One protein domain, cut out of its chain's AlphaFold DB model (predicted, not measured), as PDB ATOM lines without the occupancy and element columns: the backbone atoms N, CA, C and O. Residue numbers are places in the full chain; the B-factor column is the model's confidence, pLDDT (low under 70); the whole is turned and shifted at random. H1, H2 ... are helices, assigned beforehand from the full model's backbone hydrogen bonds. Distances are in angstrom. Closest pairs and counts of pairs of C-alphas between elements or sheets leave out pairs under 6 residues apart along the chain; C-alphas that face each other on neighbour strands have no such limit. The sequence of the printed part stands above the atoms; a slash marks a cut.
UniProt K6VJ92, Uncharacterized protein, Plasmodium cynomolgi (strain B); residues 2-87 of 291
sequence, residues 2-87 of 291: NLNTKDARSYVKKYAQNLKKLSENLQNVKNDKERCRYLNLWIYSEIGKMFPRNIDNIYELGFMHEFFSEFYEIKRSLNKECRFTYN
ATOM      1  N   ASN A   2     -33.175 -58.687  37.027       50.09
ATOM      2  CA  ASN A   2     -33.949 -57.448  37.026       50.09
ATOM      3  C   ASN A   2     -33.007 -56.268  37.265       50.09
ATOM      4  O   ASN A   2     -32.697 -55.941  38.410       50.09
ATOM      5  N   LEU A   3     -32.546 -55.641  36.177       61.38
ATOM      6  CA  LEU A   3     -31.965 -54.303  36.259       61.38
ATOM      7  C   LEU A   3     -33.012 -53.362  36.857       61.38
ATOM      8  O   LEU A   3     -34.179 -53.390  36.465       61.38
ATOM      9  N   ASN A   4     -32.601 -52.552  37.826       62.69
ATOM     10  CA  ASN A   4     -33.500 -51.622  38.491       62.69
ATOM     11  C   ASN A   4     -33.471 -50.243  37.809       62.69
ATOM     12  O   ASN A   4     -32.527 -49.868  37.109       62.69
ATOM     13  N   THR A   5     -34.509 -49.456  38.070       60.69
ATOM     14  CA  THR A   5     -34.765 -48.161  37.422       60.69
ATOM     15  C   THR A   5     -33.713 -47.087  37.767       60.69
ATOM     16  O   THR A   5     -33.533 -46.108  37.044       60.69
ATOM     17  N   LYS A   6     -32.952 -47.263  38.858       66.50
ATOM     18  CA  LYS A   6     -31.840 -46.375  39.247       66.50
ATOM     19  C   LYS A   6     -30.592 -46.617  38.391       66.50
ATOM     20  O   LYS A   6     -29.886 -45.654  38.086       66.50
ATOM     21  N   ASP A   7     -30.350 -47.854  37.963       70.00
ATOM     22  CA  ASP A   7     -29.264 -48.166  37.032       70.00
ATOM     23  C   ASP A   7     -29.597 -47.680  35.613       70.00
ATOM     24  O   ASP A   7     -28.748 -47.043  34.990       70.00
ATOM     25  N   ALA A   8     -30.849 -47.830  35.155       66.00
ATOM     26  CA  ALA A   8     -31.331 -47.237  33.897       66.00
ATOM     27  C   ALA A   8     -31.027 -45.727  33.820       66.00
ATOM     28  O   ALA A   8     -30.255 -45.290  32.960       66.00
ATOM     29  N   ARG A   9     -31.501 -44.951  34.807       72.12
ATOM     30  CA  ARG A   9     -31.212 -43.507  34.944       72.12
ATOM     31  C   ARG A   9     -29.721 -43.170  34.962       72.12
ATOM     32  O   ARG A   9     -29.314 -42.121  34.460       72.12
ATOM     33  N   SER A  10     -28.883 -44.039  35.528       80.00
ATOM     34  CA  SER A  10     -27.426 -43.855  35.545       80.00
ATOM     35  C   SER A  10     -26.837 -43.907  34.130       80.00
ATOM     36  O   SER A  10     -26.076 -43.017  33.742       80.00
ATOM     37  N   TYR A  11     -27.224 -44.901  33.325       75.25
ATOM     38  CA  TYR A  11     -26.743 -45.038  31.948       75.25
ATOM     39  C   TYR A  11     -27.341 -43.998  30.999       75.25
ATOM     40  O   TYR A  11     -26.594 -43.433  30.198       75.25
ATOM     41  N   VAL A  12     -28.624 -43.651  31.138       75.75
ATOM     42  CA  VAL A  12     -29.213 -42.541  30.372       75.75
ATOM     43  C   VAL A  12     -28.489 -41.226  30.676       75.75
ATOM     44  O   VAL A  12     -28.116 -40.496  29.758       75.75
ATOM     45  N   LYS A  13     -28.196 -40.933  31.951       79.50
ATOM     46  CA  LYS A  13     -27.455 -39.722  32.338       79.50
ATOM     47  C   LYS A  13     -26.039 -39.683  31.748       79.50
ATOM     48  O   LYS A  13     -25.630 -38.625  31.266       79.50
ATOM     49  N   LYS A  14     -25.313 -40.812  31.723       79.69
ATOM     50  CA  LYS A  14     -24.016 -40.927  31.021       79.69
ATOM     51  C   LYS A  14     -24.171 -40.643  29.523       79.69
ATOM     52  O   LYS A  14     -23.421 -39.841  28.971       79.69
ATOM     53  N   TYR A  15     -25.166 -41.254  28.874       77.88
ATOM     54  CA  TYR A  15     -25.450 -41.034  27.454       77.88
ATOM     55  C   TYR A  15     -25.760 -39.560  27.158       77.88
ATOM     56  O   TYR A  15     -25.189 -38.979  26.239       77.88
ATOM     57  N   ALA A  16     -26.585 -38.915  27.988       77.69
ATOM     58  CA  ALA A  16     -26.914 -37.495  27.883       77.69
ATOM     59  C   ALA A  16     -25.676 -36.591  27.963       77.69
ATOM     60  O   ALA A  16     -25.565 -35.615  27.222       77.69
ATOM     61  N   GLN A  17     -24.746 -36.905  28.869       76.81
ATOM     62  CA  GLN A  17     -23.487 -36.177  29.022       76.81
ATOM     63  C   GLN A  17     -22.579 -36.372  27.798       76.81
ATOM     64  O   GLN A  17     -22.054 -35.388  27.275       76.81
ATOM     65  N   ASN A  18     -22.473 -37.603  27.291       79.75
ATOM     66  CA  ASN A  18     -21.708 -37.915  26.083       79.75
ATOM     67  C   ASN A  18     -22.309 -37.275  24.819       79.75
ATOM     68  O   ASN A  18     -21.553 -36.787  23.988       79.75
ATOM     69  N   LEU A  19     -23.640 -37.195  24.696       78.19
ATOM     70  CA  LEU A  19     -24.324 -36.501  23.597       78.19
ATOM     71  C   LEU A  19     -24.127 -34.977  23.658       78.19
ATOM     72  O   LEU A  19     -23.866 -34.348  22.633       78.19
ATOM     73  N   LYS A  20     -24.207 -34.370  24.854       79.44
ATOM     74  CA  LYS A  20     -23.925 -32.932  25.056       79.44
ATOM     75  C   LYS A  20     -22.498 -32.581  24.633       79.44
ATOM     76  O   LYS A  20     -22.303 -31.615  23.902       79.44
ATOM     77  N   LYS A  21     -21.528 -33.394  25.060       78.75
ATOM     78  CA  LYS A  21     -20.088 -33.212  24.818       78.75
ATOM     79  C   LYS A  21     -19.573 -33.957  23.583       78.75
ATOM     80  O   LYS A  21     -18.372 -34.160  23.455       78.75
ATOM     81  N   LEU A  22     -20.440 -34.378  22.659       75.69
ATOM     82  CA  LEU A  22     -20.058 -35.325  21.605       75.69
ATOM     83  C   LEU A  22     -18.915 -34.807  20.712       75.69
ATOM     84  O   LEU A  22     -17.968 -35.536  20.421       75.69
ATOM     85  N   SER A  23     -18.959 -33.525  20.347       74.19
ATOM     86  CA  SER A  23     -17.905 -32.838  19.594       74.19
ATOM     87  C   SER A  23     -16.652 -32.523  20.425       74.19
ATOM     88  O   SER A  23     -15.566 -32.445  19.859       74.19
ATOM     89  N   GLU A  24     -16.775 -32.369  21.749       73.88
ATOM     90  CA  GLU A  24     -15.645 -32.170  22.677       73.88
ATOM     91  C   GLU A  24     -14.885 -33.479  22.935       73.88
ATOM     92  O   GLU A  24     -13.659 -33.483  23.002       73.88
ATOM     93  N   ASN A  25     -15.608 -34.595  23.058       71.31
ATOM     94  CA  ASN A  25     -15.049 -35.917  23.330       71.31
ATOM     95  C   ASN A  25     -14.448 -36.549  22.061       71.31
ATOM     96  O   ASN A  25     -13.454 -37.267  22.138       71.31
ATOM     97  N   LEU A  26     -15.030 -36.271  20.887       71.44
ATOM     98  CA  LEU A  26     -14.617 -36.820  19.591       71.44
ATOM     99  C   LEU A  26     -14.102 -35.731  18.630       71.44
ATOM    100  O   LEU A  26     -14.414 -35.745  17.439       71.44
ATOM    101  N   GLN A  27     -13.287 -34.791  19.125       69.19
ATOM    102  CA  GLN A  27     -12.705 -33.694  18.325       69.19
ATOM    103  C   GLN A  27     -12.019 -34.192  17.041       69.19
ATOM    104  O   GLN A  27     -12.250 -33.648  15.963       69.19
ATOM    105  N   ASN A  28     -11.238 -35.275  17.144       66.25
ATOM    106  CA  ASN A  28     -10.497 -35.872  16.025       66.25
ATOM    107  C   ASN A  28     -11.391 -36.547  14.964       66.25
ATOM    108  O   ASN A  28     -10.957 -36.740  13.829       66.25
ATOM    109  N   VAL A  29     -12.638 -36.884  15.303       72.19
ATOM    110  CA  VAL A  29     -13.636 -37.373  14.344       72.19
ATOM    111  C   VAL A  29     -14.285 -36.151  13.699       72.19
ATOM    112  O   VAL A  29     -15.079 -35.470  14.337       72.19
ATOM    113  N   LYS A  30     -13.938 -35.827  12.450       68.81
ATOM    114  CA  LYS A  30     -14.367 -34.565  11.806       68.81
ATOM    115  C   LYS A  30     -15.853 -34.502  11.419       68.81
ATOM    116  O   LYS A  30     -16.354 -33.412  11.175       68.81
ATOM    117  N   ASN A  31     -16.539 -35.641  11.332       80.31
ATOM    118  CA  ASN A  31     -17.910 -35.761  10.827       80.31
ATOM    119  C   ASN A  31     -18.896 -36.024  11.982       80.31
ATOM    120  O   ASN A  31     -18.755 -37.020  12.689       80.31
ATOM    121  N   ASP A  32     -19.916 -35.181  12.163       80.75
ATOM    122  CA  ASP A  32     -20.907 -35.357  13.236       80.75
ATOM    123  C   ASP A  32     -21.813 -36.590  13.054       80.75
ATOM    124  O   ASP A  32     -22.219 -37.188  14.053       80.75
ATOM    125  N   LYS A  33     -22.054 -37.053  11.815       82.81
ATOM    126  CA  LYS A  33     -22.735 -38.341  11.565       82.81
ATOM    127  C   LYS A  33     -21.917 -39.506  12.117       82.81
ATOM    128  O   LYS A  33     -22.441 -40.365  12.817       82.81
ATOM    129  N   GLU A  34     -20.614 -39.485  11.856       82.94
ATOM    130  CA  GLU A  34     -19.668 -40.482  12.356       82.94
ATOM    131  C   GLU A  34     -19.580 -40.435  13.888       82.94
ATOM    132  O   GLU A  34     -19.704 -41.469  14.539       82.94
ATOM    133  N   ARG A  35     -19.473 -39.240  14.495       81.50
ATOM    134  CA  ARG A  35     -19.542 -39.091  15.961       81.50
ATOM    135  C   ARG A  35     -20.828 -39.698  16.536       81.50
ATOM    136  O   ARG A  35     -20.784 -40.360  17.571       81.50
ATOM    137  N   CYS A  36     -21.961 -39.496  15.866       84.06
ATOM    138  CA  CYS A  36     -23.235 -40.083  16.269       84.06
ATOM    139  C   CYS A  36     -23.243 -41.616  16.159       84.06
ATOM    140  O   CYS A  36     -23.765 -42.295  17.045       84.06
ATOM    141  N   ARG A  37     -22.616 -42.165  15.113       86.75
ATOM    142  CA  ARG A  37     -22.446 -43.608  14.924       86.75
ATOM    143  C   ARG A  37     -21.616 -44.228  16.054       86.75
ATOM    144  O   ARG A  37     -22.101 -45.153  16.702       86.75
ATOM    145  N   TYR A  38     -20.457 -43.646  16.390       84.62
ATOM    146  CA  TYR A  38     -19.665 -44.032  17.573       84.62
ATOM    147  C   TYR A  38     -20.508 -44.045  18.857       84.62
ATOM    148  O   TYR A  38     -20.429 -44.994  19.635       84.62
ATOM    149  N   LEU A  39     -21.320 -43.005  19.085       83.44
ATOM    150  CA  LEU A  39     -22.141 -42.880  20.292       83.44
ATOM    151  C   LEU A  39     -23.225 -43.971  20.388       83.44
ATOM    152  O   LEU A  39     -23.452 -44.496  21.479       83.44
ATOM    153  N   ASN A  40     -23.850 -44.337  19.265       87.38
ATOM    154  CA  ASN A  40     -24.844 -45.412  19.188       87.38
ATOM    155  C   ASN A  40     -24.219 -46.794  19.438       87.38
ATOM    156  O   ASN A  40     -24.675 -47.543  20.300       87.38
ATOM    157  N   LEU A  41     -23.127 -47.112  18.741       88.06
ATOM    158  CA  LEU A  41     -22.424 -48.388  18.907       88.06
ATOM    159  C   LEU A  41     -21.841 -48.538  20.322       88.06
ATOM    160  O   LEU A  41     -21.849 -49.627  20.898       88.06
ATOM    161  N   TRP A  42     -21.378 -47.435  20.921       86.25
ATOM    162  CA  TRP A  42     -20.940 -47.414  22.315       86.25
ATOM    163  C   TRP A  42     -22.074 -47.745  23.288       86.25
ATOM    164  O   TRP A  42     -21.883 -48.599  24.151       86.25
ATOM    165  N   ILE A  43     -23.251 -47.119  23.170       84.25
ATOM    166  CA  ILE A  43     -24.316 -47.336  24.159       84.25
ATOM    167  C   ILE A  43     -24.902 -48.747  24.090       84.25
ATOM    168  O   ILE A  43     -25.120 -49.345  25.141       84.25
ATOM    169  N   TYR A  44     -25.063 -49.331  22.899       86.62
ATOM    170  CA  TYR A  44     -25.470 -50.735  22.789       86.62
ATOM    171  C   TYR A  44     -24.389 -51.697  23.313       86.62
ATOM    172  O   TYR A  44     -24.725 -52.710  23.923       86.62
ATOM    173  N   SER A  45     -23.099 -51.350  23.209       84.75
ATOM    174  CA  SER A  45     -22.015 -52.088  23.879       84.75
ATOM    175  C   SER A  45     -22.071 -51.970  25.412       84.75
ATOM    176  O   SER A  45     -21.856 -52.962  26.109       84.75
ATOM    177  N   GLU A  46     -22.404 -50.800  25.967       81.94
ATOM    178  CA  GLU A  46     -22.615 -50.626  27.415       81.94
ATOM    179  C   GLU A  46     -23.861 -51.364  27.924       81.94
ATOM    180  O   GLU A  46     -23.810 -51.950  29.002       81.94
ATOM    181  N   ILE A  47     -24.949 -51.381  27.145       83.00
ATOM    182  CA  ILE A  47     -26.144 -52.200  27.408       83.00
ATOM    183  C   ILE A  47     -25.779 -53.689  27.373       83.00
ATOM    184  O   ILE A  47     -26.153 -54.428  28.280       83.00
ATOM    185  N   GLY A  48     -24.954 -54.109  26.407       83.19
ATOM    186  CA  GLY A  48     -24.392 -55.458  26.311       83.19
ATOM    187  C   GLY A  48     -23.733 -55.944  27.600       83.19
ATOM    188  O   GLY A  48     -23.997 -57.053  28.054       83.19
ATOM    189  N   LYS A  49     -22.931 -55.086  28.237       81.06
ATOM    190  CA  LYS A  49     -22.206 -55.402  29.482       81.06
ATOM    191  C   LYS A  49     -23.109 -55.576  30.707       81.06
ATOM    192  O   LYS A  49     -22.638 -56.067  31.727       81.06
ATOM    193  N   MET A  50     -24.382 -55.178  30.639       80.00
ATOM    194  CA  MET A  50     -25.330 -55.373  31.745       80.00
ATOM    195  C   MET A  50     -25.913 -56.793  31.785       80.00
ATOM    196  O   MET A  50     -26.550 -57.161  32.773       80.00
ATOM    197  N   PHE A  51     -25.701 -57.589  30.732       79.06
ATOM    198  CA  PHE A  51     -26.326 -58.894  30.542       79.06
ATOM    199  C   PHE A  51     -25.260 -59.967  30.241       79.06
ATOM    200  O   PHE A  51     -24.769 -60.040  29.117       79.06
ATOM    201  N   PRO A  52     -24.909 -60.839  31.212       70.88
ATOM    202  CA  PRO A  52     -23.874 -61.875  31.041       70.88
ATOM    203  C   PRO A  52     -24.180 -62.959  29.994       70.88
ATOM    204  O   PRO A  52     -23.358 -63.833  29.745       70.88
ATOM    205  N   ARG A  53     -25.380 -62.945  29.409       77.44
ATOM    206  CA  ARG A  53     -25.801 -63.777  28.277       77.44
ATOM    207  C   ARG A  53     -26.584 -62.890  27.315       77.44
ATOM    208  O   ARG A  53     -27.177 -61.902  27.752       77.44
ATOM    209  N   ASN A  54     -26.613 -63.250  26.033       74.62
ATOM    210  CA  ASN A  54     -27.525 -62.611  25.083       74.62
ATOM    211  C   ASN A  54     -28.974 -62.728  25.594       74.62
ATOM    212  O   ASN A  54     -29.345 -63.732  26.204       74.62
ATOM    213  N   ILE A  55     -29.761 -61.671  25.384       79.12
ATOM    214  CA  ILE A  55     -31.170 -61.603  25.772       79.12
ATOM    215  C   ILE A  55     -31.998 -61.347  24.520       79.12
ATOM    216  O   ILE A  55     -31.889 -60.285  23.896       79.12
ATOM    217  N   ASP A  56     -32.835 -62.323  24.193       79.00
ATOM    218  CA  ASP A  56     -33.904 -62.183  23.214       79.00
ATOM    219  C   ASP A  56     -34.936 -61.167  23.716       79.00
ATOM    220  O   ASP A  56     -35.130 -61.001  24.922       79.00
ATOM    221  N   ASN A  57     -35.581 -60.452  22.795       82.94
ATOM    222  CA  ASN A  57     -36.583 -59.429  23.105       82.94
ATOM    223  C   ASN A  57     -36.124 -58.345  24.108       82.94
ATOM    224  O   ASN A  57     -36.932 -57.799  24.857       82.94
ATOM    225  N   ILE A  58     -34.840 -57.961  24.104       85.19
ATOM    226  CA  ILE A  58     -34.285 -56.930  25.009       85.19
ATOM    227  C   ILE A  58     -35.129 -55.637  25.089       85.19
ATOM    228  O   ILE A  58     -35.214 -55.021  26.149       85.19
ATOM    229  N   TYR A  59     -35.787 -55.242  23.995       87.56
ATOM    230  CA  TYR A  59     -36.632 -54.047  23.912       87.56
ATOM    231  C   TYR A  59     -37.966 -54.150  24.673       87.56
ATOM    232  O   TYR A  59     -38.545 -53.111  24.970       87.56
ATOM    233  N   GLU A  60     -38.426 -55.358  25.020       86.62
ATOM    234  CA  GLU A  60     -39.604 -55.602  25.874       86.62
ATOM    235  C   GLU A  60     -39.276 -55.443  27.372       86.62
ATOM    236  O   GLU A  60     -40.167 -55.403  28.224       86.62
ATOM    237  N   LEU A  61     -37.990 -55.337  27.733       84.06
ATOM    238  CA  LEU A  61     -37.592 -55.054  29.107       84.06
ATOM    239  C   LEU A  61     -37.982 -53.619  29.479       84.06
ATOM    240  O   LEU A  61     -37.570 -52.663  28.821       84.06
ATOM    241  N   GLY A  62     -38.649 -53.443  30.625       82.38
ATOM    242  CA  GLY A  62     -38.982 -52.115  31.166       82.38
ATOM    243  C   GLY A  62     -37.776 -51.167  31.283       82.38
ATOM    244  O   GLY A  62     -37.922 -49.965  31.090       82.38
ATOM    245  N   PHE A  63     -36.570 -51.715  31.479       81.06
ATOM    246  CA  PHE A  63     -35.299 -50.986  31.387       81.06
ATOM    247  C   PHE A  63     -35.124 -50.248  30.045       81.06
ATOM    248  O   PHE A  63     -34.752 -49.078  30.045       81.06
ATOM    249  N   MET A  64     -35.402 -50.898  28.909       83.75
ATOM    250  CA  MET A  64     -35.264 -50.294  27.577       83.75
ATOM    251  C   MET A  64     -36.370 -49.271  27.300       83.75
ATOM    252  O   MET A  64     -36.100 -48.244  26.677       83.75
ATOM    253  N   HIS A  65     -37.586 -49.499  27.807       81.75
ATOM    254  CA  HIS A  65     -38.670 -48.515  27.733       81.75
ATOM    255  C   HIS A  65     -38.355 -47.242  28.544       81.75
ATOM    256  O   HIS A  65     -38.494 -46.139  28.012       81.75
ATOM    257  N   GLU A  66     -37.864 -47.370  29.786       80.44
ATOM    258  CA  GLU A  66     -37.369 -46.228  30.575       80.44
ATOM    259  C   GLU A  66     -36.207 -45.522  29.861       80.44
ATOM    260  O   GLU A  66     -36.234 -44.301  29.695       80.44
ATOM    261  N   PHE A  67     -35.225 -46.290  29.371       81.06
ATOM    262  CA  PHE A  67     -34.053 -45.757  28.678       81.06
ATOM    263  C   PHE A  67     -34.434 -44.918  27.450       81.06
ATOM    264  O   PHE A  67     -33.930 -43.806  27.270       81.06
ATOM    265  N   PHE A  68     -35.335 -45.429  26.606       80.06
ATOM    266  CA  PHE A  68     -35.766 -44.741  25.392       80.06
ATOM    267  C   PHE A  68     -36.630 -43.505  25.689       80.06
ATOM    268  O   PHE A  68     -36.449 -42.469  25.046       80.06
ATOM    269  N   SER A  69     -37.513 -43.584  26.691       80.75
ATOM    270  CA  SER A  69     -38.341 -42.458  27.138       80.75
ATOM    271  C   SER A  69     -37.484 -41.288  27.634       80.75
ATOM    272  O   SER A  69     -37.602 -40.163  27.141       80.75
ATOM    273  N   GLU A  70     -36.532 -41.553  28.535       77.88
ATOM    274  CA  GLU A  70     -35.627 -40.513  29.030       77.88
ATOM    275  C   GLU A  70     -34.690 -39.991  27.915       77.88
ATOM    276  O   GLU A  70     -34.454 -38.781  27.831       77.88
ATOM    277  N   PHE A  71     -34.205 -40.851  27.004       75.19
ATOM    278  CA  PHE A  71     -33.439 -40.403  25.831       75.19
ATOM    279  C   PHE A  71     -34.234 -39.429  24.944       75.19
ATOM    280  O   PHE A  71     -33.672 -38.422  24.501       75.19
ATOM    281  N   TYR A  72     -35.512 -39.708  24.670       77.56
ATOM    282  CA  TYR A  72     -36.345 -38.863  23.810       77.56
ATOM    283  C   TYR A  72     -36.419 -37.427  24.349       77.56
ATOM    284  O   TYR A  72     -36.207 -36.463  23.605       77.56
ATOM    285  N   GLU A  73     -36.607 -37.283  25.661       76.62
ATOM    286  CA  GLU A  73     -36.611 -35.989  26.345       76.62
ATOM    287  C   GLU A  73     -35.247 -35.292  26.320       76.62
ATOM    288  O   GLU A  73     -35.151 -34.093  26.037       76.62
ATOM    289  N   ILE A  74     -34.159 -36.043  26.512       72.44
ATOM    290  CA  ILE A  74     -32.800 -35.510  26.367       72.44
ATOM    291  C   ILE A  74     -32.571 -34.977  24.949       72.44
ATOM    292  O   ILE A  74     -32.112 -33.845  24.802       72.44
ATOM    293  N   LYS A  75     -32.930 -35.735  23.907       70.81
ATOM    294  CA  LYS A  75     -32.825 -35.302  22.506       70.81
ATOM    295  C   LYS A  75     -33.614 -34.013  22.267       70.81
ATOM    296  O   LYS A  75     -33.060 -33.059  21.716       70.81
ATOM    297  N   ARG A  76     -34.870 -33.965  22.732       70.81
ATOM    298  CA  ARG A  76     -35.757 -32.792  22.654       70.81
ATOM    299  C   ARG A  76     -35.131 -31.558  23.310       70.81
ATOM    300  O   ARG A  76     -35.164 -30.482  22.725       70.81
ATOM    301  N   SER A  77     -34.482 -31.723  24.465       65.00
ATOM    302  CA  SER A  77     -33.806 -30.635  25.192       65.00
ATOM    303  C   SER A  77     -32.495 -30.133  24.559       65.00
ATOM    304  O   SER A  77     -31.993 -29.086  24.964       65.00
ATOM    305  N   LEU A  78     -31.903 -30.875  23.612       66.88
ATOM    306  CA  LEU A  78     -30.558 -30.599  23.084       66.88
ATOM    307  C   LEU A  78     -30.512 -30.119  21.635       66.88
ATOM    308  O   LEU A  78     -29.460 -29.635  21.215       66.88
ATOM    309  N   ASN A  79     -31.602 -30.272  20.878       61.12
ATOM    310  CA  ASN A  79     -31.699 -29.884  19.467       61.12
ATOM    311  C   ASN A  79     -30.490 -30.340  18.612       61.12
ATOM    312  O   ASN A  79     -29.939 -29.584  17.815       61.12
ATOM    313  N   LYS A  80     -30.026 -31.579  18.833       67.75
ATOM    314  CA  LYS A  80     -28.942 -32.206  18.062       67.75
ATOM    315  C   LYS A  80     -29.524 -33.090  16.963       67.75
ATOM    316  O   LYS A  80     -30.475 -33.829  17.202       67.75
ATOM    317  N   GLU A  81     -28.894 -33.072  15.789       73.62
ATOM    318  CA  GLU A  81     -29.257 -33.966  14.680       73.62
ATOM    319  C   GLU A  81     -29.042 -35.442  15.027       73.62
ATOM    320  O   GLU A  81     -29.815 -36.293  14.588       73.62
ATOM    321  N   CYS A  82     -28.024 -35.736  15.846       79.44
ATOM    322  CA  CYS A  82     -27.703 -37.092  16.277       79.44
ATOM    323  C   CYS A  82     -28.889 -37.761  16.988       79.44
ATOM    324  O   CYS A  82     -29.403 -37.268  17.998       79.44
ATOM    325  N   ARG A  83     -29.299 -38.915  16.463       76.62
ATOM    326  CA  ARG A  83     -30.383 -39.745  16.991       76.62
ATOM    327  C   ARG A  83     -29.782 -40.984  17.649       76.62
ATOM    328  O   ARG A  83     -28.797 -41.522  17.160       76.62
ATOM    329  N   PHE A  84     -30.391 -41.436  18.741       80.50
ATOM    330  CA  PHE A  84     -30.286 -42.836  19.137       80.50
ATOM    331  C   PHE A  84     -31.152 -43.642  18.160       80.50
ATOM    332  O   PHE A  84     -32.329 -43.304  17.998       80.50
ATOM    333  N   THR A  85     -30.586 -44.654  17.511       84.56
ATOM    334  CA  THR A  85     -31.350 -45.659  16.764       84.56
ATOM    335  C   THR A  85     -32.097 -46.529  17.765       84.56
ATOM    336  O   THR A  85     -31.484 -47.198  18.600       84.56
ATOM    337  N   TYR A  86     -33.421 -46.564  17.651       86.94
ATOM    338  CA  TYR A  86     -34.256 -47.575  18.292       86.94
ATOM    339  C   TYR A  86     -34.857 -48.432  17.186       86.94
ATOM    340  O   TYR A  86     -35.675 -47.954  16.404       86.94
ATOM    341  N   ASN A  87     -34.439 -49.692  17.111       88.56
ATOM    342  CA  ASN A  87     -34.966 -50.641  16.143       88.56
ATOM    343  C   ASN A  87     -35.050 -52.019  16.807       88.56
ATOM    344  O   ASN A  87     -34.034 -52.679  17.024       88.56
TER     345      ASN A  87
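What this domain is: This is residues 2 to 87 of the 291 residues of an uncharacterized protein of Plasmodium cynomolgi (strain B) (UniProt K6VJ92). Three long helices run lengthwise with their centres in a triangle: H1 and H4 pack side by side, running the same way, and H3 runs back opposite to H1, set off from H4. At one end the small helix H2 turns the chain from H1 into H3; at the other a long link leads from H3 to H4, with residues 52 to 57 sticking out, and after H4 residues 79 to 87 fold back along the gap between H3 and H4. The printed part has 86 residues with four named helices, H1 to H4 in order, and no named strand, and its class is all helix. It is compact, with a radius of gyration of the C-alphas of 13.2 A and spans of 38 by 26 by 21 A.

Where its parts are: Find C-alpha 32 at (-20.907, -35.357, 13.236); from there H3, residues 32 to 48, runs 24.2 A. H4, residues 62 to 78, runs 24.5 A to C-alpha 78 at (-30.558, -30.599, 23.084). H1, residues 5 to 20, starts at C-alpha 5 at (-34.765, -48.161, 37.422) and runs 22.4 A. H2 is residues 22 to 25.

How they stand to each other: Look first at H3, whose residues 39 to 43 only just touch residues 15 to 19 of H1, with 3 pairs of C-alphas within 8 A; the closest, Tyr 15 and Ile 43, are 7.2 A apart. These helices run opposite ways at a shallow tilt of 18 degrees. H3 touches H2 with residues 32 to 39, the closest C-alphas, of Leu 22 and Arg 35, being 6.8 A apart. H1 touches H4, closest at the C-alphas of Ala 8 and Phe 63, 6.0 A, the same way at a shallow tilt of 30 degrees. H3 and H4 are apart. In H1, H3 and H4 every O i to N i+4 pair is within hydrogen-bond range; H2 is too short for one.

The domain as a whole: The C-alphas of Asn 2 and Lys 30 are the two farthest apart, 39.3 A. The printed part has no cut, and the link from H3 to H4, 13 residues, is long. Look for pLDDT under 70 at residues 2 to 6, 8, 27 to 28, 30 and 77 to 80.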